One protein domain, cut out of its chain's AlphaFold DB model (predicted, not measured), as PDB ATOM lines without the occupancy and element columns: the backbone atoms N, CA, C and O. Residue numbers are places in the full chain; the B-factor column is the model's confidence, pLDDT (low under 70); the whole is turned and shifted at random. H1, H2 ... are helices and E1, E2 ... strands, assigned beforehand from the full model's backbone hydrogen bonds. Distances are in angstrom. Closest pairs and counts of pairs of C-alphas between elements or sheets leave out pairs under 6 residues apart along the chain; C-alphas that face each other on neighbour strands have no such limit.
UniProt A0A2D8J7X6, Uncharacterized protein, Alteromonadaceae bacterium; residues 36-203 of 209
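This is residues 36 to 203 of the 209 residues of an uncharacterized protein of Alteromonadaceae bacterium (UniProt A0A2D8J7X6). Helix H2 and a tiny two-strand sheet, E1 and E4, form the core, with H3, H4 and H5 packed on H2. The long hairpin of E2 and E3 runs along one side, with E3 meeting E4 and H6; H7 and H8 pack on H6. H1 makes one end of the longest axis, and the turn of the hairpin makes the other. The 168 residues hold eight named helices and four named strands, in the order H1, H2, E1, H3, E2, E3, H4, H5, E4, H6, H7, H8; the class is mixed, and both two-strand sheets are antiparallel. The whole is compact, with a radius of gyration of the C-alphas of 15.7 A and spans of 49 by 34 by 26 A.

H1 takes residues 36 to 44, with C-alpha 36 at (131.556, 254.542, 303.656). H2 is residues 49 to 58, 13.5 A long, E1 residues 60 to 62 and H3 residues 63 to 71. E2, residues 75 to 81, is 20.0 A long, and E3, residues 91 to 97, is 19.9 A; C-alpha 91 stands at (172.398, 273.555, 299.531). H4, residues 99 to 113, is 20.4 A long. H5 is residues 118 to 126, E4 137 to 139, H6 141 to 149 and H7 153 to 156. H8, residues 180 to 190, is 15.5 A long and ends with C-alpha 190 at (152.586, 279.989, 298.976).

H2 is the hub. It touches H3, closest C-alphas Pro 51 and Gly 65 at 4.9 A, only just about perpendicular at 70.1 degrees. It touches H4, Leu 52 and Phe 105 at 6.7 A, about perpendicular at 83 degrees. It touches H5, Asn 58 and Arg 126 at 6.6 A, at a steep tilt of 68 degrees, only just short of perpendicular, the same way. H1 is close to H4 but not clearly touching, Val 43 and Tyr 108 at 7.7 A. E1 and E4 are antiparallel, with N 61 and O 138 within hydrogen-bond range at 2.9 A. The hairpin E2 and E3 is antiparallel, with N 78 and O 94 at 2.9 A. The closest C-alphas of E3 and E4 are those of Val 94 and Ser 139, 5.5 A apart; those of E3 and H6 are Val 94 and Arg 141, 5.6 A. H6 touches H7, Ala 147 and Leu 156 at 7.0 A, and only just touches H8, with 3 pairs of C-alphas within 8 A, the closest Leu 143 and Ser 190 at 6.2 A. Every O i to N i+4 pair is within hydrogen-bond range in H1, H2, H3, H4, H5, H6 and H8; H7 is too short for such a pair.

The C-alphas of Glu 36 and Gly 89 are the two farthest apart, 50.5 A. The printed part has no cut. The link from H7 to H8 is long, 23 residues, and residues 191 to 203 hold no named element. Mean pLDDT of the printed part is 81.3; it is under 70 at 40 residues, among them 173 to 203.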
ATOM      1  N   GLU A  36     130.747 253.326 303.704       82.81
ATOM      2  CA  GLU A  36     131.556 254.542 303.656       82.81
ATOM      3  C   GLU A  36     132.727 254.468 304.616       82.81
ATOM      4  O   GLU A  36     133.841 254.783 304.206       82.81
ATOM      5  N   LYS A  37     132.516 253.954 305.833       85.25
ATOM      6  CA  LYS A  37     133.599 253.643 306.774       85.25
ATOM      7  C   LYS A  37     134.611 252.695 306.139       85.25
ATOM      8  O   LYS A  37     135.811 252.931 306.224       85.25
ATOM      9  N   GLY A  38     134.141 251.673 305.419       84.12
ATOM     10  CA  GLY A  38     135.002 250.758 304.670       84.12
ATOM     11  C   GLY A  38     135.816 251.445 303.565       84.12
ATOM     12  O   GLY A  38     136.985 251.112 303.375       84.12
ATOM     13  N   ARG A  39     135.237 252.421 302.851       81.94
ATOM     14  CA  ARG A  39     135.968 253.225 301.852       81.94
ATOM     15  C   ARG A  39     136.975 254.167 302.513       81.94
ATOM     16  O   ARG A  39     138.123 254.193 302.084       81.94
ATOM     17  N   ALA A  40     136.573 254.870 303.569       82.31
ATOM     18  CA  ALA A  40     137.434 255.770 304.330       82.31
ATOM     19  C   ALA A  40     138.629 255.023 304.942       82.31
ATOM     20  O   ALA A  40     139.762 255.462 304.789       82.31
ATOM     21  N   LEU A  41     138.409 253.846 305.540       85.69
ATOM     22  CA  LEU A  41     139.485 253.010 306.084       85.69
ATOM     23  C   LEU A  41     140.505 252.606 305.024       85.69
ATOM     24  O   LEU A  41     141.698 252.650 305.294       85.69
ATOM     25  N   ARG A  42     140.064 252.229 303.819       84.69
ATOM     26  CA  ARG A  42     140.996 251.873 302.736       84.69
ATOM     27  C   ARG A  42     141.916 253.029 302.368       84.69
ATOM     28  O   ARG A  42     143.074 252.785 302.074       84.69
ATOM     29  N   VAL A  43     141.392 254.249 302.390       83.06
ATOM     30  CA  VAL A  43     142.154 255.462 302.087       83.06
ATOM     31  C   VAL A  43     143.091 255.813 303.247       83.06
ATOM     32  O   VAL A  43     144.284 255.974 303.039       83.06
ATOM     33  N   ILE A  44     142.578 255.852 304.480       82.38
ATOM     34  CA  ILE A  44     143.342 256.218 305.686       82.38
ATOM     35  C   ILE A  44     144.494 255.242 305.958       82.38
ATOM     36  O   ILE A  44     145.544 255.650 306.450       82.38
ATOM     37  N   LEU A  45     144.296 253.955 305.664       87.56
ATOM     38  CA  LEU A  45     145.301 252.913 305.879       87.56
ATOM     39  C   LEU A  45     146.275 252.760 304.709       87.56
ATOM     40  O   LEU A  45     147.237 252.001 304.835       87.56
ATOM     41  N   ASP A  46     146.043 253.439 303.583       91.06
ATOM     42  CA  ASP A  46     147.000 253.431 302.487       91.06
ATOM     43  C   ASP A  46     148.241 254.250 302.889       91.06
ATOM     44  O   ASP A  46     148.124 255.443 303.196       91.06
ATOM     45  N   PRO A  47     149.444 253.644 302.894       92.38
ATOM     46  CA  PRO A  47     150.658 254.314 303.353       92.38
ATOM     47  C   PRO A  47     151.067 255.498 302.469       92.38
ATOM     48  O   PRO A  47     151.841 256.343 302.912       92.38
ATOM     49  N   PHE A  48     150.572 255.572 301.230       94.31
ATOM     50  CA  PHE A  48     150.857 256.672 300.318       94.31
ATOM     51  C   PHE A  48     149.873 257.819 300.481       94.31
ATOM     52  O   PHE A  48     150.256 258.961 300.251       94.31
ATOM     53  N   TRP A  49     148.625 257.535 300.868       90.81
ATOM     54  CA  TRP A  49     147.550 258.523 300.829       90.81
ATOM     55  C   TRP A  49     147.896 259.783 301.618       90.81
ATOM     56  O   TRP A  49     147.885 260.878 301.057       90.81
ATOM     57  N   ARG A  50     148.247 259.640 302.901       89.62
ATOM     58  CA  ARG A  50     148.505 260.804 303.751       89.62
ATOM     59  C   ARG A  50     149.760 261.574 303.326       89.62
ATOM     60  O   ARG A  50     149.615 262.768 303.089       89.62
ATOM     61  N   PRO A  51     150.951 260.957 303.176       93.31
ATOM     62  CA  PRO A  51     152.145 261.705 302.784       93.31
ATOM     63  C   PRO A  51     151.993 262.443 301.455       93.31
ATOM     64  O   PRO A  51     152.484 263.555 301.289       93.31
ATOM     65  N   LEU A  52     151.293 261.824 300.507       92.75
ATOM     66  CA  LEU A  52     151.090 262.376 299.177       92.75
ATOM     67  C   LEU A  52     150.065 263.517 299.189       92.75
ATOM     68  O   LEU A  52     150.288 264.530 298.535       92.75
ATOM     69  N   CYS A  53     148.992 263.398 299.979       89.25
ATOM     70  CA  CYS A  53     148.049 264.496 300.197       89.25
ATOM     71  C   CYS A  53     148.686 265.667 300.954       89.25
ATOM     72  O   CYS A  53     148.465 266.810 300.574       89.25
ATOM     73  N   GLU A  54     149.478 265.403 301.997       90.75
ATOM     74  CA  GLU A  54     150.224 266.441 302.720       90.75
ATOM     75  C   GLU A  54     151.157 267.199 301.766       90.75
ATOM     76  O   GLU A  54     151.121 268.424 301.708       90.75
ATOM     77  N   LEU A  55     151.940 266.483 300.953       91.19
ATOM     78  CA  LEU A  55     152.873 267.121 300.027       91.19
ATOM     79  C   LEU A  55     152.155 267.972 298.969       91.19
ATOM     80  O   LEU A  55     152.593 269.083 298.690       91.19
ATOM     81  N   GLU A  56     151.048 267.485 298.411       88.75
ATOM     82  CA  GLU A  56     150.304 268.199 297.367       88.75
ATOM     83  C   GLU A  56     149.490 269.389 297.904       88.75
ATOM     84  O   GLU A  56     149.422 270.448 297.278       88.75
ATOM     85  N   VAL A  57     148.853 269.234 299.068       84.62
ATOM     86  CA  VAL A  57     147.976 270.264 299.650       84.62
ATOM     87  C   VAL A  57     148.771 271.281 300.466       84.62
ATOM     88  O   VAL A  57     148.438 272.468 300.464       84.62
ATOM     89  N   ASN A  58     149.826 270.834 301.146       85.31
ATOM     90  CA  ASN A  58     150.577 271.632 302.110       85.31
ATOM     91  C   ASN A  58     152.036 271.848 301.721       85.31
ATOM     92  O   ASN A  58     152.757 272.443 302.514       85.31
ATOM     93  N   GLY A  59     152.501 271.345 300.577       89.56
ATOM     94  CA  GLY A  59     153.891 271.495 300.137       89.56
ATOM     95  C   GLY A  59     154.917 270.767 301.009       89.56
ATOM     96  O   GLY A  59     156.110 270.912 300.774       89.56
ATOM     97  N   SER A  60     154.508 269.994 302.017       92.50
ATOM     98  CA  SER A  60     155.425 269.276 302.909       92.50
ATOM     99  C   SER A  60     154.813 267.991 303.439       92.50
ATOM    100  O   SER A  60     153.601 267.859 303.510       92.50
ATOM    101  N   THR A  61     155.656 267.036 303.826       94.25
ATOM    102  CA  THR A  61     155.242 265.811 304.520       94.25
ATOM    103  C   THR A  61     156.290 265.403 305.559       94.25
ATOM    104  O   THR A  61     157.405 265.929 305.589       94.25
ATOM    105  N   SER A  62     155.933 264.474 306.446       94.19
ATOM    106  CA  SER A  62     156.876 263.855 307.389       94.19
ATOM    107  C   SER A  62     158.076 263.222 306.673       94.19
ATOM    108  O   SER A  62     157.950 262.733 305.549       94.19
ATOM    109  N   PHE A  63     159.232 263.175 307.336       94.94
ATOM    110  CA  PHE A  63     160.430 262.532 306.789       94.94
ATOM    111  C   PHE A  63     160.188 261.059 306.424       94.94
ATOM    112  O   PHE A  63     160.557 260.616 305.338       94.94
ATOM    113  N   GLU A  64     159.500 260.306 307.281       94.62
ATOM    114  CA  GLU A  64     159.131 258.915 307.013       94.62
ATOM    115  C   GLU A  64     158.197 258.797 305.803       94.62
ATOM    116  O   GLU A  64     158.395 257.929 304.952       94.62
ATOM    117  N   GLY A  65     157.216 259.697 305.694       95.00
ATOM    118  CA  GLY A  65     156.329 259.783 304.538       95.00
ATOM    119  C   GLY A  65     157.097 260.046 303.244       95.00
ATOM    120  O   GLY A  65     156.901 259.337 302.261       95.00
ATOM    121  N   ALA A  66     158.037 260.992 303.259       96.56
ATOM    122  CA  ALA A  66     158.883 261.292 302.109       96.56
ATOM    123  C   ALA A  66     159.714 260.078 301.663       96.56
ATOM    124  O   ALA A  66     159.763 259.774 300.472       96.56
ATOM    125  N   LEU A  67     160.304 259.331 302.606       96.38
ATOM    126  CA  LEU A  67     161.049 258.105 302.301       96.38
ATOM    127  C   LEU A  67     160.161 257.013 301.686       96.38
ATOM    128  O   LEU A  67     160.584 256.331 300.750       96.38
ATOM    129  N   ILE A  68     158.924 256.862 302.170       96.69
ATOM    130  CA  ILE A  68     157.940 255.932 301.593       96.69
ATOM    131  C   ILE A  68     157.617 256.330 300.146       96.69
ATOM    132  O   ILE A  68     157.663 255.482 299.249       96.69
ATOM    133  N   LEU A  69     157.327 257.611 299.900       97.75
ATOM    134  CA  LEU A  69     157.013 258.114 298.560       97.75
ATOM    135  C   LEU A  69     158.199 257.975 297.600       97.75
ATOM    136  O   LEU A  69     158.005 257.625 296.433       97.75
ATOM    137  N   LEU A  70     159.421 258.213 298.083       96.88
ATOM    138  CA  LEU A  70     160.644 258.069 297.298       96.88
ATOM    139  C   LEU A  70     160.883 256.604 296.921       96.88
ATOM    140  O   LEU A  70     161.134 256.296 295.756       96.88
ATOM    141  N   GLY A  71     160.718 255.681 297.876       96.69
ATOM    142  CA  GLY A  71     160.810 254.240 297.628       96.69
ATOM    143  C   GLY A  71     159.791 253.745 296.594       96.69
ATOM    144  O   GLY A  71     160.096 252.860 295.793       96.69
ATOM    145  N   ALA A  72     158.610 254.366 296.557       97.12
ATOM    146  CA  ALA A  72     157.568 254.108 295.566       97.12
ATOM    147  C   ALA A  72     157.750 254.877 294.241       97.12
ATOM    148  O   ALA A  72     156.951 254.696 293.323       97.12
ATOM    149  N   LYS A  73     158.795 255.709 294.113       97.69
ATOM    150  CA  LYS A  73     159.054 256.590 292.956       97.69
ATOM    151  C   LYS A  73     157.903 257.554 292.648       97.69
ATOM    152  O   LYS A  73     157.686 257.916 291.494       97.69
ATOM    153  N   LEU A  74     157.156 257.954 293.675       97.69
ATOM    154  CA  LEU A  74     156.057 258.913 293.560       97.69
ATOM    155  C   LEU A  74     156.560 260.355 293.658       97.69
ATOM    156  O   LEU A  74     155.946 261.252 293.082       97.69
ATOM    157  N   VAL A  75     157.711 260.560 294.297       97.62
ATOM    158  CA  VAL A  75     158.442 261.834 294.348       97.62
ATOM    159  C   VAL A  75     159.830 261.689 293.734       97.62
ATOM    160  O   VAL A  75     160.358 260.581 293.608       97.62
ATOM    161  N   LYS A  76     160.414 262.821 293.360       96.50
ATOM    162  CA  LYS A  76     161.811 262.960 292.949       96.50
ATOM    163  C   LYS A  76     162.510 263.956 293.863       96.50
ATOM    164  O   LYS A  76     161.889 264.911 294.320       96.50
ATOM    165  N   GLU A  77     163.792 263.727 294.091       96.12
ATOM    166  CA  GLU A  77     164.660 264.653 294.812       96.12
ATOM    167  C   GLU A  77     165.132 265.765 293.867       96.12
ATOM    168  O   GLU A  77     165.441 265.516 292.698       96.12
ATOM    169  N   ASP A  78     165.209 266.983 294.389       95.25
ATOM    170  CA  ASP A  78     165.913 268.113 293.787       95.25
ATOM    171  C   ASP A  78     166.723 268.827 294.880       95.25
ATOM    172  O   ASP A  78     166.534 268.599 296.078       95.25
ATOM    173  N   ALA A  79     167.653 269.686 294.480       95.19
ATOM    174  CA  ALA A  79     168.389 270.520 295.410       95.19
ATOM    175  C   ALA A  79     168.668 271.893 294.809       95.19
ATOM    176  O   ALA A  79     168.935 272.043 293.614       95.19
ATOM    177  N   PHE A  80     168.659 272.915 295.657       94.69
ATOM    178  CA  PHE A  80     168.992 274.267 295.235       94.69
ATOM    179  C   PHE A  80     169.862 274.989 296.258       94.69
ATOM    180  O   PHE A  80     169.890 274.665 297.441       94.69
ATOM    181  N   MET A  81     170.586 275.993 295.769       95.06
ATOM    182  CA  MET A  81     171.424 276.851 296.599       95.06
ATOM    183  C   MET A  81     170.623 278.051 297.089       95.06
ATOM    184  O   MET A  81     170.053 278.784 296.274       95.06
ATOM    185  N   VAL A  82     170.647 278.294 298.396       91.44
ATOM    186  CA  VAL A  82     170.034 279.474 299.012       91.44
ATOM    187  C   VAL A  82     170.765 280.739 298.566       91.44
ATOM    188  O   VAL A  82     171.997 280.816 298.612       91.44
ATOM    189  N   ARG A  83     169.998 281.746 298.135       87.75
ATOM    190  CA  ARG A  83     170.526 282.989 297.544       87.75
ATOM    191  C   ARG A  83     170.418 284.208 298.454       87.75
ATOM    192  O   ARG A  83     171.109 285.193 298.207       87.75
ATOM    193  N   THR A  84     169.583 284.149 299.485       82.94
ATOM    194  CA  THR A  84     169.281 285.266 300.392       82.94
ATOM    195  C   THR A  84     169.127 284.777 301.834       82.94
ATOM    196  O   THR A  84     168.923 283.590 302.082       82.94
ATOM    197  N   GLY A  85     169.277 285.693 302.791       82.94
ATOM    198  CA  GLY A  85     169.075 285.414 304.213       82.94
ATOM    199  C   GLY A  85     170.240 284.703 304.931       82.94
ATOM    200  O   GLY A  85     171.348 284.585 304.405       82.94
ATOM    201  N   PRO A  86     170.010 284.243 306.171       83.25
ATOM    202  CA  PRO A  86     171.022 283.616 307.032       83.25
ATOM    203  C   PRO A  86     171.685 282.347 306.474       83.25
ATOM    204  O   PRO A  86     172.821 282.051 306.833       83.25
ATOM    205  N   ALA A  87     171.002 281.607 305.597       86.31
ATOM    206  CA  ALA A  87     171.481 280.336 305.044       86.31
ATOM    207  C   ALA A  87     172.129 280.459 303.648       86.31
ATOM    208  O   ALA A  87     172.301 279.450 302.965       86.31
ATOM    209  N   VAL A  88     172.488 281.672 303.196       90.62
ATOM    210  CA  VAL A  88     173.122 281.909 301.880       90.62
ATOM    211  C   VAL A  88     174.292 280.963 301.626       90.62
ATOM    212  O   VAL A  88     175.188 280.811 302.454       90.62
ATOM    213  N   GLY A  89     174.308 280.363 300.434       89.62
ATOM    214  CA  GLY A  89     175.363 279.436 300.028       89.62
ATOM    215  C   GLY A  89     175.221 278.030 300.614       89.62
ATOM    216  O   GLY A  89     176.087 277.195 300.362       89.62
ATOM    217  N   HIS A  90     174.144 277.738 301.347       91.06
ATOM    218  CA  HIS A  90     173.787 276.377 301.732       91.06
ATOM    219  C   HIS A  90     172.973 275.689 300.627       91.06
ATOM    220  O   HIS A  90     172.155 276.329 299.961       91.06
ATOM    221  N   SER A  91     173.203 274.389 300.428       93.56
ATOM    222  CA  SER A  91     172.398 273.555 299.531       93.56
ATOM    223  C   SER A  91     171.237 272.963 300.317       93.56
ATOM    224  O   SER A  91     171.467 272.340 301.349       93.56
ATOM    225  N   VAL A  92     170.013 273.127 299.826       94.06
ATOM    226  CA  VAL A  92     168.803 272.593 300.457       94.06
ATOM    227  C   VAL A  92     168.199 271.529 299.555       94.06
ATOM    228  O   VAL A  92     167.957 271.781 298.376       94.06
ATOM    229  N   GLU A  93     167.993 270.338 300.117       96.50
ATOM    230  CA  GLU A  93     167.316 269.222 299.456       96.50
ATOM    231  C   GLU A  93     165.799 269.383 299.587       96.50
ATOM    232  O   GLU A  93     165.283 269.743 300.646       96.50
ATOM    233  N   VAL A  94     165.087 269.102 298.503       95.81
ATOM    234  CA  VAL A  94     163.630 269.211 298.402       95.81
ATOM    235  C   VAL A  94     163.079 268.047 297.586       95.81
ATOM    236  O   VAL A  94     163.828 267.327 296.922       95.81
ATOM    237  N   ILE A  95     161.765 267.844 297.647       96.56
ATOM    238  CA  ILE A  95     161.086 266.801 296.873       96.56
ATOM    239  C   ILE A  95     159.903 267.370 296.109       96.56
ATOM    240  O   ILE A  95     159.125 268.139 296.656       96.56
ATOM    241  N   ASP A  96     159.708 266.910 294.882       93.31
ATOM    242  CA  ASP A  96     158.515 267.234 294.102       93.31
ATOM    243  C   ASP A  96     157.836 265.956 293.617       93.31
ATOM    244  O   ASP A  96     158.483 264.918 293.425       93.31
ATOM    245  N   LEU A  97     156.524 266.021 293.383       93.69
ATOM    246  CA  LEU A  97     155.800 264.901 292.795       93.69
ATOM    247  C   LEU A  97     156.332 264.577 291.391       93.69
ATOM    248  O   LEU A  97     156.656 265.444 290.575       93.69
ATOM    249  N   THR A  98     156.390 263.284 291.100       96.88
ATOM    250  CA  THR A  98     156.518 262.770 289.732       96.88
ATOM    251  C   THR A  98     155.147 262.728 289.058       96.88
ATOM    252  O   THR A  98     154.119 262.824 289.725       96.88
ATOM    253  N   GLU A  99     155.105 262.472 287.749       95.44
ATOM    254  CA  GLU A  99     153.841 262.216 287.039       95.44
ATOM    255  C   GLU A  99     153.033 261.071 287.677       95.44
ATOM    256  O   GLU A  99     151.815 261.168 287.806       95.44
ATOM    257  N   ALA A 100     153.707 260.011 288.143       96.38
ATOM    258  CA  ALA A 100     153.058 258.903 288.841       96.38
ATOM    259  C   ALA A 100     152.471 259.338 290.194       96.38
ATOM    260  O   ALA A 100     151.366 258.925 290.546       96.38
ATOM    261  N   GLY A 101     153.180 260.203 290.925       95.44
ATOM    262  CA  GLY A 101     152.692 260.816 292.160       95.44
ATOM    263  C   GLY A 101     151.440 261.660 291.932       95.44
ATOM    264  O   GLY A 101     150.436 261.462 292.612       95.44
ATOM    265  N   VAL A 102     151.464 262.531 290.919       92.19
ATOM    266  CA  VAL A 102     150.319 263.375 290.531       92.19
ATOM    267  C   VAL A 102     149.117 262.529 290.097       92.19
ATOM    268  O   VAL A 102     147.973 262.822 290.456       92.19
ATOM    269  N   GLN A 103     149.351 261.449 289.347       93.12
ATOM    270  CA  GLN A 103     148.283 260.544 288.930       93.12
ATOM    271  C   GLN A 103     147.646 259.830 290.129       93.12
ATOM    272  O   GLN A 103     146.420 259.798 290.237       93.12
ATOM    273  N   LEU A 104     148.459 259.311 291.054       92.75
ATOM    274  CA  LEU A 104     147.953 258.654 292.258       92.75
ATOM    275  C   LEU A 104     147.192 259.636 293.161       92.75
ATOM    276  O   LEU A 104     146.118 259.298 293.660       92.75
ATOM    277  N   PHE A 105     147.684 260.874 293.303       89.44
ATOM    278  CA  PHE A 105     146.943 261.942 293.978       89.44
ATOM    279  C   PHE A 105     145.573 262.143 293.335       89.44
ATOM    280  O   PHE A 105     144.555 262.171 294.022       89.44
ATOM    281  N   SER A 106     145.536 262.245 292.006       86.31
ATOM    282  CA  SER A 106     144.304 262.465 291.249       86.31
ATOM    283  C   SER A 106     143.294 261.332 291.445       86.31
ATOM    284  O   SER A 106     142.086 261.575 291.492       86.31
ATOM    285  N   ASP A 107     143.770 260.095 291.586       87.88
ATOM    286  CA  ASP A 107     142.926 258.938 291.871       87.88
ATOM    287  C   ASP A 107     142.363 258.985 293.296       87.88
ATOM    288  O   ASP A 107     141.157 258.782 293.473       87.88
ATOM    289  N   TYR A 108     143.173 259.359 294.293       86.44
ATOM    290  CA  TYR A 108     142.673 259.632 295.643       86.44
ATOM    291  C   TYR A 108     141.661 260.768 295.647       86.44
ATOM    292  O   TYR A 108     140.550 260.588 296.137       86.44
ATOM    293  N   ALA A 109     141.981 261.900 295.026       79.44
ATOM    294  CA  ALA A 109     141.086 263.041 294.924       79.44
ATOM    295  C   ALA A 109     139.756 262.659 294.262       79.44
ATOM    296  O   ALA A 109     138.717 263.177 294.655       79.44
ATOM    297  N   ARG A 110     139.743 261.724 293.302       80.81
ATOM    298  CA  ARG A 110     138.508 261.197 292.701       80.81
ATOM    299  C   ARG A 110     137.705 260.332 293.674       80.81
ATOM    300  O   ARG A 110     136.484 260.451 293.713       80.81
ATOM    301  N   ILE A 111     138.367 259.469 294.445       75.94
ATOM    302  CA  ILE A 111     137.716 258.652 295.483       75.94
ATOM    303  C   ILE A 111     137.084 259.559 296.542       75.94
ATOM    304  O   ILE A 111     135.926 259.358 296.898       75.94
ATOM    305  N   VAL A 112     137.825 260.577 296.983       73.50
ATOM    306  CA  VAL A 112     137.367 261.555 297.969       73.50
ATOM    307  C   VAL A 112     136.245 262.426 297.386       73.50
ATOM    308  O   VAL A 112     135.210 262.560 298.021       73.50
ATOM    309  N   LYS A 113     136.362 262.943 296.155       70.94
ATOM    310  CA  LYS A 113     135.306 263.747 295.493       70.94
ATOM    311  C   LYS A 113     133.964 263.036 295.363       70.94
ATOM    312  O   LYS A 113     132.922 263.675 295.377       70.94
ATOM    313  N   ASN A 114     133.990 261.717 295.220       70.88
ATOM    314  CA  ASN A 114     132.783 260.901 295.134       70.88
ATOM    315  C   ASN A 114     132.267 260.472 296.520       70.88
ATOM    316  O   ASN A 114     131.530 259.489 296.624       70.88
ATOM    317  N   SER A 115     132.696 261.151 297.585       65.81
ATOM    318  CA  SER A 115     132.332 260.843 298.959       65.81
ATOM    319  C   SER A 115     131.802 262.076 299.683       65.81
ATOM    320  O   SER A 115     132.316 263.180 299.514       65.81
ATOM    321  N   ASP A 116     130.798 261.869 300.533       67.88
ATOM    322  CA  ASP A 116     130.120 262.947 301.261       67.88
ATOM    323  C   ASP A 116     131.009 263.614 302.333       67.88
ATOM    324  O   ASP A 116     130.636 264.634 302.902       67.88
ATOM    325  N   TRP A 117     132.205 263.070 302.590       67.44
ATOM    326  CA  TRP A 117     133.187 263.554 303.567       67.44
ATOM    327  C   TRP A 117     134.370 264.312 302.936       67.44
ATOM    328  O   TRP A 117     135.359 264.589 303.617       67.44
ATOM    329  N   GLN A 118     134.300 264.656 301.644       67.44
ATOM    330  CA  GLN A 118     135.363 265.404 300.961       67.44
ATOM    331  C   GLN A 118     135.743 266.726 301.649       67.44
ATOM    332  O   GLN A 118     136.946 266.925 301.844       67.44
ATOM    333  N   PRO A 119     134.794 267.641 301.952       61.53
ATOM    334  CA  PRO A 119     135.151 268.973 302.441       61.53
ATOM    335  C   PRO A 119     135.904 268.876 303.767       61.53
ATOM    336  O   PRO A 119     137.015 269.383 303.887       61.53
ATOM    337  N   ASP A 120     135.374 268.070 304.688       68.94
ATOM    338  CA  ASP A 120     135.944 267.873 306.017       68.94
ATOM    339  C   ASP A 120     137.366 267.299 305.969       68.94
ATOM    340  O   ASP A 120     138.205 267.653 306.797       68.94
ATOM    341  N   LEU A 121     137.675 266.425 305.004       70.31
ATOM    342  CA  LEU A 121     138.997 265.805 304.907       70.31
ATOM    343  C   LEU A 121     140.057 266.744 304.332       70.31
ATOM    344  O   LEU A 121     141.182 266.765 304.831       70.31
ATOM    345  N   ILE A 122     139.718 267.503 303.288       69.44
ATOM    346  CA  ILE A 122     140.643 268.483 302.705       69.44
ATOM    347  C   ILE A 122     140.867 269.634 303.684       69.44
ATOM    348  O   ILE A 122     142.011 270.037 303.889       69.44
ATOM    349  N   ASP A 123     139.816 270.102 304.354       70.81
ATOM    350  CA  ASP A 123     139.939 271.130 305.387       70.81
ATOM    351  C   ASP A 123     140.760 270.633 306.580       70.81
ATOM    352  O   ASP A 123     141.614 271.361 307.086       70.81
ATOM    353  N   SER A 124     140.598 269.363 306.964       72.25
ATOM    354  CA  SER A 124     141.460 268.735 307.969       72.25
ATOM    355  C   SER A 124     142.918 268.661 307.512       72.25
ATOM    356  O   SER A 124     143.808 268.929 308.307       72.25
ATOM    357  N   LEU A 125     143.195 268.316 306.250       74.75
ATOM    358  CA  LEU A 125     144.565 268.292 305.718       74.75
ATOM    359  C   LEU A 125     145.202 269.685 305.715       74.75
ATOM    360  O   LEU A 125     146.390 269.801 305.996       74.75
ATOM    361  N   ARG A 126     144.418 270.737 305.456       73.19
ATOM    362  CA  ARG A 126     144.876 272.135 305.467       73.19
ATOM    363  C   ARG A 126     145.142 272.685 306.872       73.19
ATOM    364  O   ARG A 126     145.835 273.693 306.997       73.19
ATOM    365  N   SER A 127     144.610 272.053 307.920       68.56
ATOM    366  CA  SER A 127     144.785 272.505 309.308       68.56
ATOM    367  C   SER A 127     146.149 272.142 309.908       68.56
ATOM    368  O   SER A 127     146.407 272.353 311.094       68.56
ATOM    369  N   TYR A 128     147.052 271.559 309.122       69.25
ATOM    370  CA  TYR A 128     148.432 271.280 309.509       69.25
ATOM    371  C   TYR A 128     149.332 271.279 308.279       69.25
ATOM    372  O   TYR A 128     148.864 271.044 307.178       69.25
ATOM    373  N   SER A 129     150.634 271.523 308.445       72.81
ATOM    374  CA  SER A 129     151.582 271.399 307.325       72.81
ATOM    375  C   SER A 129     151.930 269.930 307.076       72.81
ATOM    376  O   SER A 129     151.687 269.392 306.003       72.81
ATOM    377  N   ALA A 130     152.428 269.260 308.115       81.12
ATOM    378  CA  ALA A 130     152.692 267.829 308.140       81.12
ATOM    379  C   ALA A 130     152.580 267.326 309.582       81.12
ATOM    380  O   ALA A 130     152.853 268.068 310.535       81.12
ATOM    381  N   ILE A 131     152.203 266.061 309.752       77.38
ATOM    382  CA  ILE A 131     152.212 265.414 311.066       77.38
ATOM    383  C   ILE A 131     153.406 264.467 311.131       77.38
ATOM    384  O   ILE A 131     153.373 263.362 310.582       77.38
ATOM    385  N   ASP A 132     154.438 264.888 311.856       80.12
ATOM    386  CA  ASP A 132     155.624 264.093 312.153       80.12
ATOM    387  C   ASP A 132     155.775 263.818 313.655       80.12
ATOM    388  O   ASP A 132     155.287 264.531 314.533       80.12
ATOM    389  N   THR A 133     156.511 262.758 313.963       76.56
ATOM    390  CA  THR A 133     156.744 262.289 315.334       76.56
ATOM    391  C   THR A 133     157.867 263.056 316.051       76.56
ATOM    392  O   THR A 133     158.278 262.677 317.146       76.56
ATOM    393  N   GLY A 134     158.372 264.140 315.452       79.88
ATOM    394  CA  GLY A 134     159.630 264.792 315.824       79.88
ATOM    395  C   GLY A 134     160.822 264.344 314.973       79.88
ATOM    396  O   GLY A 134     161.916 264.891 315.118       79.88
ATOM    397  N   ALA A 135     160.625 263.390 314.056       85.50
ATOM    398  CA  ALA A 135     161.638 262.990 313.086       85.50
ATOM    399  C   ALA A 135     161.983 264.109 312.095       85.50
ATOM    400  O   ALA A 135     163.100 264.127 311.588       85.50
ATOM    401  N   GLY A 136     161.095 265.087 311.896       90.75
ATOM    402  CA  GLY A 136     161.274 266.192 310.959       90.75
ATOM    403  C   GLY A 136     160.437 266.026 309.695       90.75
ATOM    404  O   GLY A 136     159.646 265.090 309.563       90.75
ATOM    405  N   ILE A 137     160.597 266.976 308.783       93.88
ATOM    406  CA  ILE A 137     159.785 267.097 307.573       93.88
ATOM    407  C   ILE A 137     160.663 267.232 306.338       93.88
ATOM    408  O   ILE A 137     161.841 267.582 306.427       93.88
ATOM    409  N   VAL A 138     160.056 267.005 305.183       95.38
ATOM    410  CA  VAL A 138     160.627 267.301 303.873       95.38
ATOM    411  C   VAL A 138     159.587 268.089 303.093       95.38
ATOM    412  O   VAL A 138     158.385 267.903 303.286       95.38
ATOM    413  N   SER A 139     160.051 269.009 302.258       94.50
ATOM    414  CA  SER A 139     159.210 270.002 301.606       94.50
ATOM    415  C   SER A 139     159.482 270.076 300.110       94.50
ATOM    416  O   SER A 139     160.575 269.736 299.653       94.50
ATOM    417  N   SER A 140     158.490 270.566 299.373       93.62
ATOM    418  CA  SER A 140     158.639 271.020 297.999       93.62
ATOM    419  C   SER A 140     159.552 272.225 297.914       93.62
ATOM    420  O   SER A 140     159.763 272.960 298.890       93.62
ATOM    421  N   ARG A 141     160.072 272.450 296.709       91.44
ATOM    422  CA  ARG A 141     160.891 273.622 296.430       91.44
ATOM    423  C   ARG A 141     160.138 274.920 296.694       91.44
ATOM    424  O   ARG A 141     160.672 275.784 297.382       91.44
ATOM    425  N   SER A 142     158.911 275.022 296.184       87.44
ATOM    426  CA  SER A 142     158.087 276.232 296.281       87.44
ATOM    427  C   SER A 142     157.886 276.666 297.728       87.44
ATOM    428  O   SER A 142     158.164 277.813 298.069       87.44
ATOM    429  N   LEU A 143     157.487 275.738 298.600       89.62
ATOM    430  CA  LEU A 143     157.285 276.038 300.010       89.62
ATOM    431  C   LEU A 143     158.606 276.342 300.731       89.62
ATOM    432  O   LEU A 143     158.640 277.198 301.608       89.62
ATOM    433  N   THR A 144     159.700 275.672 300.358       90.56
ATOM    434  CA  THR A 144     161.019 275.913 300.966       90.56
ATOM    435  C   THR A 144     161.570 277.296 300.624       90.56
ATOM    436  O   THR A 144     162.034 278.006 301.513       90.56
ATOM    437  N   GLU A 145     161.542 277.682 299.344       88.88
ATOM    438  CA  GLU A 145     162.002 279.001 298.890       88.88
ATOM    439  C   GLU A 145     161.192 280.103 299.576       88.88
ATOM    440  O   GLU A 145     161.766 281.019 300.165       88.88
ATOM    441  N   ALA A 146     159.872 279.947 299.611       85.50
ATOM    442  CA  ALA A 146     158.986 280.901 300.247       85.50
ATOM    443  C   ALA A 146     159.205 280.964 301.785       85.50
ATOM    444  O   ALA A 146     159.157 282.047 302.369       85.50
ATOM    445  N   ALA A 147     159.557 279.851 302.449       87.38
ATOM    446  CA  ALA A 147     159.817 279.830 303.892       87.38
ATOM    447  C   ALA A 147     161.126 280.554 304.233       87.38
ATOM    448  O   ALA A 147     161.218 281.221 305.261       87.38
ATOM    449  N   ILE A 148     162.127 280.464 303.352       86.75
ATOM    450  CA  ILE A 148     163.374 281.231 303.457       86.75
ATOM    451  C   ILE A 148     163.110 282.726 303.255       86.75
ATOM    452  O   ILE A 148     163.661 283.540 303.989       86.75
ATOM    453  N   GLU A 149     162.278 283.097 302.280       84.81
ATOM    454  CA  GLU A 149     161.944 284.501 302.002       84.81
ATOM    455  C   GLU A 149     161.211 285.187 303.161       84.81
ATOM    456  O   GLU A 149     161.374 286.391 303.352       84.81
ATOM    457  N   ASN A 150     160.438 284.423 303.935       82.06
ATOM    458  CA  ASN A 150     159.625 284.928 305.043       82.06
ATOM    459  C   ASN A 150     160.233 284.662 306.428       82.06
ATOM    460  O   ASN A 150     159.570 284.902 307.431       82.06
ATOM    461  N   ASP A 151     161.471 284.163 306.499       82.94
ATOM    462  CA  ASP A 151     162.132 283.814 307.761       82.94
ATOM    463  C   ASP A 151     161.305 282.837 308.642       82.94
ATOM    464  O   ASP A 151     161.317 282.929 309.873       82.94
ATOM    465  N   ASP A 152     160.611 281.854 308.042       83.50
ATOM    466  CA  ASP A 152     159.879 280.806 308.784       83.50
ATOM    467  C   ASP A 152     160.835 279.750 309.359       83.50
ATOM    468  O   ASP A 152     160.879 278.575 308.976       83.50
ATOM    469  N   TRP A 153     161.621 280.174 310.344       82.75
ATOM    470  CA  TRP A 153     162.588 279.320 311.022       82.75
ATOM    471  C   TRP A 153     161.931 278.188 311.819       82.75
ATOM    472  O   TRP A 153     162.595 277.196 312.124       82.75
ATOM    473  N   VAL A 154     160.629 278.266 312.116       82.06
ATOM    474  CA  VAL A 154     159.892 277.175 312.771       82.06
ATOM    475  C   VAL A 154     159.760 275.980 311.828       82.06
ATOM    476  O   VAL A 154     160.014 274.846 312.248       82.06
ATOM    477  N   MET A 155     159.404 276.220 310.565       85.50
ATOM    478  CA  MET A 155     159.391 275.186 309.534       85.50
ATOM    479  C   MET A 155     160.817 274.755 309.163       85.50
ATOM    480  O   MET A 155     161.131 273.561 309.200       85.50
ATOM    481  N   LEU A 156     161.697 275.713 308.848       88.56
ATOM    482  CA  LEU A 156     163.039 275.433 308.317       88.56
ATOM    483  C   LEU A 156     163.890 274.602 309.292       88.56
ATOM    484  O   LEU A 156     164.559 273.656 308.877       88.56
ATOM    485  N   ASN A 157     163.798 274.854 310.603       88.50
ATOM    486  CA  ASN A 157     164.533 274.090 311.623       88.50
ATOM    487  C   ASN A 157     164.121 272.611 311.715       88.50
ATOM    488  O   ASN A 157     164.801 271.823 312.376       88.50
ATOM    489  N   ARG A 158     163.009 272.224 311.086       88.75
ATOM    490  CA  ARG A 158     162.513 270.844 311.059       88.75
ATOM    491  C   ARG A 158     162.830 270.121 309.763       88.75
ATOM    492  O   ARG A 158     162.603 268.911 309.697       88.75
ATOM    493  N   MET A 159     163.328 270.832 308.755       92.69
ATOM    494  CA  MET A 159     163.638 270.245 307.462       92.69
ATOM    495  C   MET A 159     164.799 269.263 307.569       92.69
ATOM    496  O   MET A 159     165.867 269.582 308.101       92.69
ATOM    497  N   ARG A 160     164.577 268.066 307.034       94.12
ATOM    498  CA  ARG A 160     165.538 266.970 306.978       94.12
ATOM    499  C   ARG A 160     166.062 266.795 305.564       94.12
ATOM    500  O   ARG A 160     165.299 266.847 304.606       94.12
ATOM    501  N   SER A 161     167.356 266.529 305.467       94.00
ATOM    502  CA  SER A 161     167.968 266.012 304.252       94.00
ATOM    503  C   SER A 161     167.441 264.603 304.000       94.00
ATOM    504  O   SER A 161     167.453 263.764 304.904       94.00
ATOM    505  N   ILE A 162     166.997 264.340 302.775       92.00
ATOM    506  CA  ILE A 162     166.608 263.000 302.335       92.00
ATOM    507  C   ILE A 162     167.832 262.088 302.283       92.00
ATOM    508  O   ILE A 162     167.760 260.937 302.715       92.00
ATOM    509  N   SER A 163     168.965 262.606 301.805       90.75
ATOM    510  CA  SER A 163     170.151 261.795 301.531       90.75
ATOM    511  C   SER A 163     170.799 261.216 302.792       90.75
ATOM    512  O   SER A 163     171.329 260.104 302.769       90.75
ATOM    513  N   ASN A 164     170.770 261.957 303.903       90.94
ATOM    514  CA  ASN A 164     171.483 261.587 305.129       90.94
ATOM    515  C   ASN A 164     170.643 261.682 306.412       90.94
ATOM    516  O   ASN A 164     171.122 261.308 307.486       90.94
ATOM    517  N   GLY A 165     169.404 262.172 306.330       91.06
ATOM    518  CA  GLY A 165     168.499 262.274 307.470       91.06
ATOM    519  C   GLY A 165     168.908 263.307 308.520       91.06
ATOM    520  O   GLY A 165     168.364 263.278 309.620       91.06
ATOM    521  N   GLN A 166     169.856 264.211 308.260       92.38
ATOM    522  CA  GLN A 166     170.226 265.294 309.181       92.38
ATOM    523  C   GLN A 166     169.332 266.522 308.990       92.38
ATOM    524  O   GLN A 166     168.749 266.718 307.927       92.38
ATOM    525  N   PHE A 167     169.203 267.353 310.027       91.94
ATOM    526  CA  PHE A 167     168.523 268.640 309.884       91.94
ATOM    527  C   PHE A 167     169.378 269.584 309.041       91.94
ATOM    528  O   PHE A 167     170.558 269.765 309.332       91.94
ATOM    529  N   MET A 168     168.781 270.189 308.015       90.50
ATOM    530  CA  MET A 168     169.527 271.016 307.057       90.50
ATOM    531  C   MET A 168     169.772 272.428 307.585       90.50
ATOM    532  O   MET A 168     170.858 272.975 307.428       90.50
ATOM    533  N   LEU A 169     168.766 273.018 308.240       86.31
ATOM    534  CA  LEU A 169     168.751 274.458 308.512       86.31
ATOM    535  C   LEU A 169     168.751 274.840 310.001       86.31
ATOM    536  O   LEU A 169     168.723 276.023 310.329       86.31
ATOM    537  N   GLN A 170     168.866 273.859 310.904       79.94
ATOM    538  CA  GLN A 170     168.731 274.055 312.356       79.94
ATOM    539  C   GLN A 170     169.705 275.090 312.953       79.94
ATOM    540  O   GLN A 170     169.424 275.687 313.990       79.94
ATOM    541  N   SER A 171     170.867 275.295 312.329       78.31
ATOM    542  CA  SER A 171     171.923 276.182 312.838       78.31
ATOM    543  C   SER A 171     171.826 277.632 312.352       78.31
ATOM    544  O   SER A 171     172.626 278.455 312.791       78.31
ATOM    545  N   PHE A 172     170.890 277.950 311.454       76.06
ATOM    546  CA  PHE A 172     170.804 279.275 310.826       76.06
ATOM    547  C   PHE A 172     169.716 280.169 311.435       76.06
ATOM    548  O   PHE A 172     169.790 281.391 311.305       76.06
ATOM    549  N   GLY A 173     168.736 279.586 312.136       64.81
ATOM    550  CA  GLY A 173     167.647 280.329 312.764       64.81
ATOM    551  C   GLY A 173     168.078 281.048 314.041       64.81
ATOM    552  O   GLY A 173     168.322 280.425 315.075       64.81
ATOM    553  N   GLY A 174     168.130 282.380 313.994       55.69
ATOM    554  CA  GLY A 174     168.349 283.231 315.160       55.69
ATOM    555  C   GLY A 174     167.037 283.636 315.827       55.69
ATOM    556  O   GLY A 174     166.575 284.737 315.579       55.69
ATOM    557  N   GLY A 175     166.448 282.772 316.663       53.34
ATOM    558  CA  GLY A 175     165.435 283.102 317.690       53.34
ATOM    559  C   GLY A 175     164.129 283.816 317.283       53.34
ATOM    560  O   GLY A 175     163.283 284.023 318.148       53.34
ATOM    561  N   LEU A 176     163.957 284.201 316.020       51.88
ATOM    562  CA  LEU A 176     162.743 284.807 315.482       51.88
ATOM    563  C   LEU A 176     161.751 283.692 315.154       51.88
ATOM    564  O   LEU A 176     161.933 282.936 314.202       51.88
ATOM    565  N   GLU A 177     160.728 283.568 315.993       57.97
ATOM    566  CA  GLU A 177     159.533 282.786 315.693       57.97
ATOM    567  C   GLU A 177     158.513 283.728 315.047       57.97
ATOM    568  O   GLU A 177     158.121 284.719 315.667       57.97
ATOM    569  N   LEU A 178     158.086 283.427 313.815       60.47
ATOM    570  CA  LEU A 178     156.862 284.015 313.266       60.47
ATOM    571  C   LEU A 178     155.702 283.706 314.214       60.47
ATOM    572  O   LEU A 178     155.582 282.578 314.714       60.47
ATOM    573  N   LEU A 179     154.831 284.693 314.437       66.19
ATOM    574  CA  LEU A 179     153.577 284.438 315.138       66.19
ATOM    575  C   LEU A 179     152.726 283.466 314.308       66.19
ATOM    576  O   LEU A 179     152.822 283.419 313.080       66.19
ATOM    577  N   GLU A 180     151.892 282.668 314.980       65.44
ATOM    578  CA  GLU A 180     151.079 281.635 314.322       65.44
ATOM    579  C   GLU A 180     150.243 282.224 313.175       65.44
ATOM    580  O   GLU A 180     150.244 281.661 312.086       65.44
ATOM    581  N   ASP A 181     149.643 283.399 313.378       65.88
ATOM    582  CA  ASP A 181     148.825 284.092 312.376       65.88
ATOM    583  C   ASP A 181     149.622 284.530 311.131       65.88
ATOM    584  O   ASP A 181     149.139 284.387 310.009       65.88
ATOM    585  N   GLU A 182     150.865 284.992 311.301       65.62
ATOM    586  CA  GLU A 182     151.739 285.406 310.188       65.62
ATOM    587  C   GLU A 182     152.177 284.194 309.360       65.62
ATOM    588  O   GLU A 182     152.161 284.219 308.128       65.62
ATOM    589  N   ARG A 183     152.484 283.077 310.036       67.75
ATOM    590  CA  ARG A 183     152.761 281.799 309.367       67.75
ATOM    591  C   ARG A 183     151.552 281.322 308.563       67.75
ATOM    592  O   ARG A 183     151.712 280.708 307.508       67.75
ATOM    593  N   MET A 184     150.344 281.589 309.052       66.00
ATOM    594  CA  MET A 184     149.120 281.174 308.379       66.00
ATOM    595  C   MET A 184     148.830 281.925 307.102       66.00
ATOM    596  O   MET A 184     148.579 281.290 306.077       66.00
ATOM    597  N   GLU A 185     148.911 283.247 307.160       66.19
ATOM    598  CA  GLU A 185     148.779 284.097 305.983       66.19
ATOM    599  C   GLU A 185     149.832 283.735 304.923       66.19
ATOM    600  O   GLU A 185     149.548 283.657 303.727       66.19
ATOM    601  N   TYR A 186     151.049 283.422 305.357       67.94
ATOM    602  CA  TYR A 186     152.117 282.979 304.472       67.94
ATOM    603  C   TYR A 186     151.805 281.641 303.768       67.94
ATOM    604  O   TYR A 186     151.936 281.525 302.541       67.94
ATOM    605  N   LEU A 187     151.367 280.627 304.522       65.06
ATOM    606  CA  LEU A 187     151.025 279.320 303.959       65.06
ATOM    607  C   LEU A 187     149.856 279.426 302.969       65.06
ATOM    608  O   LEU A 187     149.875 278.730 301.955       65.06
ATOM    609  N   GLU A 188     148.880 280.303 303.227       64.62
ATOM    610  CA  GLU A 188     147.782 280.613 302.295       64.62
ATOM    611  C   GLU A 188     148.272 281.055 300.919       64.62
ATOM    612  O   GLU A 188     147.765 280.565 299.912       64.62
ATOM    613  N   ASN A 189     149.278 281.926 300.876       64.06
ATOM    614  CA  ASN A 189     149.762 282.526 299.634       64.06
ATOM    615  C   ASN A 189     150.776 281.659 298.871       64.06
ATOM    616  O   ASN A 189     150.947 281.832 297.666       64.06
ATOM    617  N   SER A 190     151.453 280.734 299.552       60.53
ATOM    618  CA  SER A 190     152.586 279.989 298.976       60.53
ATOM    619  C   SER A 190     152.193 278.670 298.308       60.53
ATOM    620  O   SER A 190     153.015 278.033 297.647       60.53
ATOM    621  N   ILE A 191     150.947 278.226 298.490       61.38
ATOM    622  CA  ILE A 191     150.456 276.945 297.982       61.38
ATOM    623  C   ILE A 191     149.039 277.137 297.405       61.38
ATOM    624  O   ILE A 191     148.097 277.500 298.114       61.38
ATOM    625  N   ASP A 192     148.901 276.879 296.105       52.66
ATOM    626  CA  ASP A 192     147.768 277.294 295.270       52.66
ATOM    627  C   ASP A 192     146.580 276.315 295.328       52.66
ATOM    628  O   ASP A 192     146.479 275.380 294.536       52.66
ATOM    629  N   TRP A 193     145.675 276.520 296.293       51.97
ATOM    630  CA  TRP A 193     144.407 275.770 296.392       51.97
ATOM    631  C   TRP A 193     143.152 276.655 296.580       51.97
ATOM    632  O   TRP A 193     142.076 276.128 296.862       51.97
ATOM    633  N   GLY A 194     143.255 277.978 296.399       47.16
ATOM    634  CA  GLY A 194     142.119 278.894 296.169       47.16
ATOM    635  C   GLY A 194     141.107 279.152 297.305       47.16
ATOM    636  O   GLY A 194     140.199 279.959 297.106       47.16
ATOM    637  N   GLU A 195     141.229 278.526 298.480       50.66
ATOM    638  CA  GLU A 195     140.317 278.709 299.627       50.66
ATOM    639  C   GLU A 195     141.056 279.127 300.910       50.66
ATOM    640  O   GLU A 195     142.227 278.795 301.105       50.66
ATOM    641  N   LYS A 196     140.346 279.853 301.791       45.03
ATOM    642  CA  LYS A 196     140.851 280.359 303.078       45.03
ATOM    643  C   LYS A 196     141.252 279.191 303.985       45.03
ATOM    644  O   LYS A 196     140.427 278.323 304.265       45.03
ATOM    645  N   ARG A 197     142.500 279.165 304.452       52.47
ATOM    646  CA  ARG A 197     143.028 278.112 305.322       52.47
ATOM    647  C   ARG A 197     142.601 278.353 306.761       52.47
ATOM    648  O   ARG A 197     142.537 279.473 307.260       52.47
ATOM    649  N   LEU A 198     142.348 277.257 307.461       44.28
ATOM    650  CA  LEU A 198     142.106 277.251 308.895       44.28
ATOM    651  C   LEU A 198     143.376 276.747 309.582       44.28
ATOM    652  O   LEU A 198     143.479 275.563 309.854       44.28
ATOM    653  N   GLY A 199     144.358 277.618 309.819       39.50
ATOM    654  CA  GLY A 199     145.414 277.372 310.817       39.50
ATOM    655  C   GLY A 199     146.198 276.044 310.737       39.50
ATOM    656  O   GLY A 199     145.861 275.113 311.446       39.50
ATOM    657  N   ALA A 200     147.290 275.957 309.978       38.91
ATOM    658  CA  ALA A 200     148.317 274.930 310.041       38.91
ATOM    659  C   ALA A 200     149.020 274.889 311.407       38.91
ATOM    660  O   ALA A 200     149.849 275.744 311.736       38.91
ATOM    661  N   GLN A 201     148.769 273.826 312.168       46.16
ATOM    662  CA  GLN A 201     149.586 273.437 313.312       46.16
ATOM    663  C   GLN A 201     150.489 272.272 312.938       46.16
ATOM    664  O   GLN A 201     150.029 271.221 312.507       46.16
ATOM    665  N   PHE A 202     151.794 272.402 313.164       50.38
ATOM    666  CA  PHE A 202     152.628 271.213 313.148       50.38
ATOM    667  C   PHE A 202     152.418 270.419 314.442       50.38
ATOM    668  O   PHE A 202     152.838 270.849 315.523       50.38
ATOM    669  N   ILE A 203     151.823 269.236 314.343       43.38
ATOM    670  CA  ILE A 203     151.573 268.389 315.510       43.38
ATOM    671  C   ILE A 203     152.894 267.744 315.949       43.38
ATOM    672  O   ILE A 203     153.418 266.863 315.276       43.38
TER     673      ILE A 203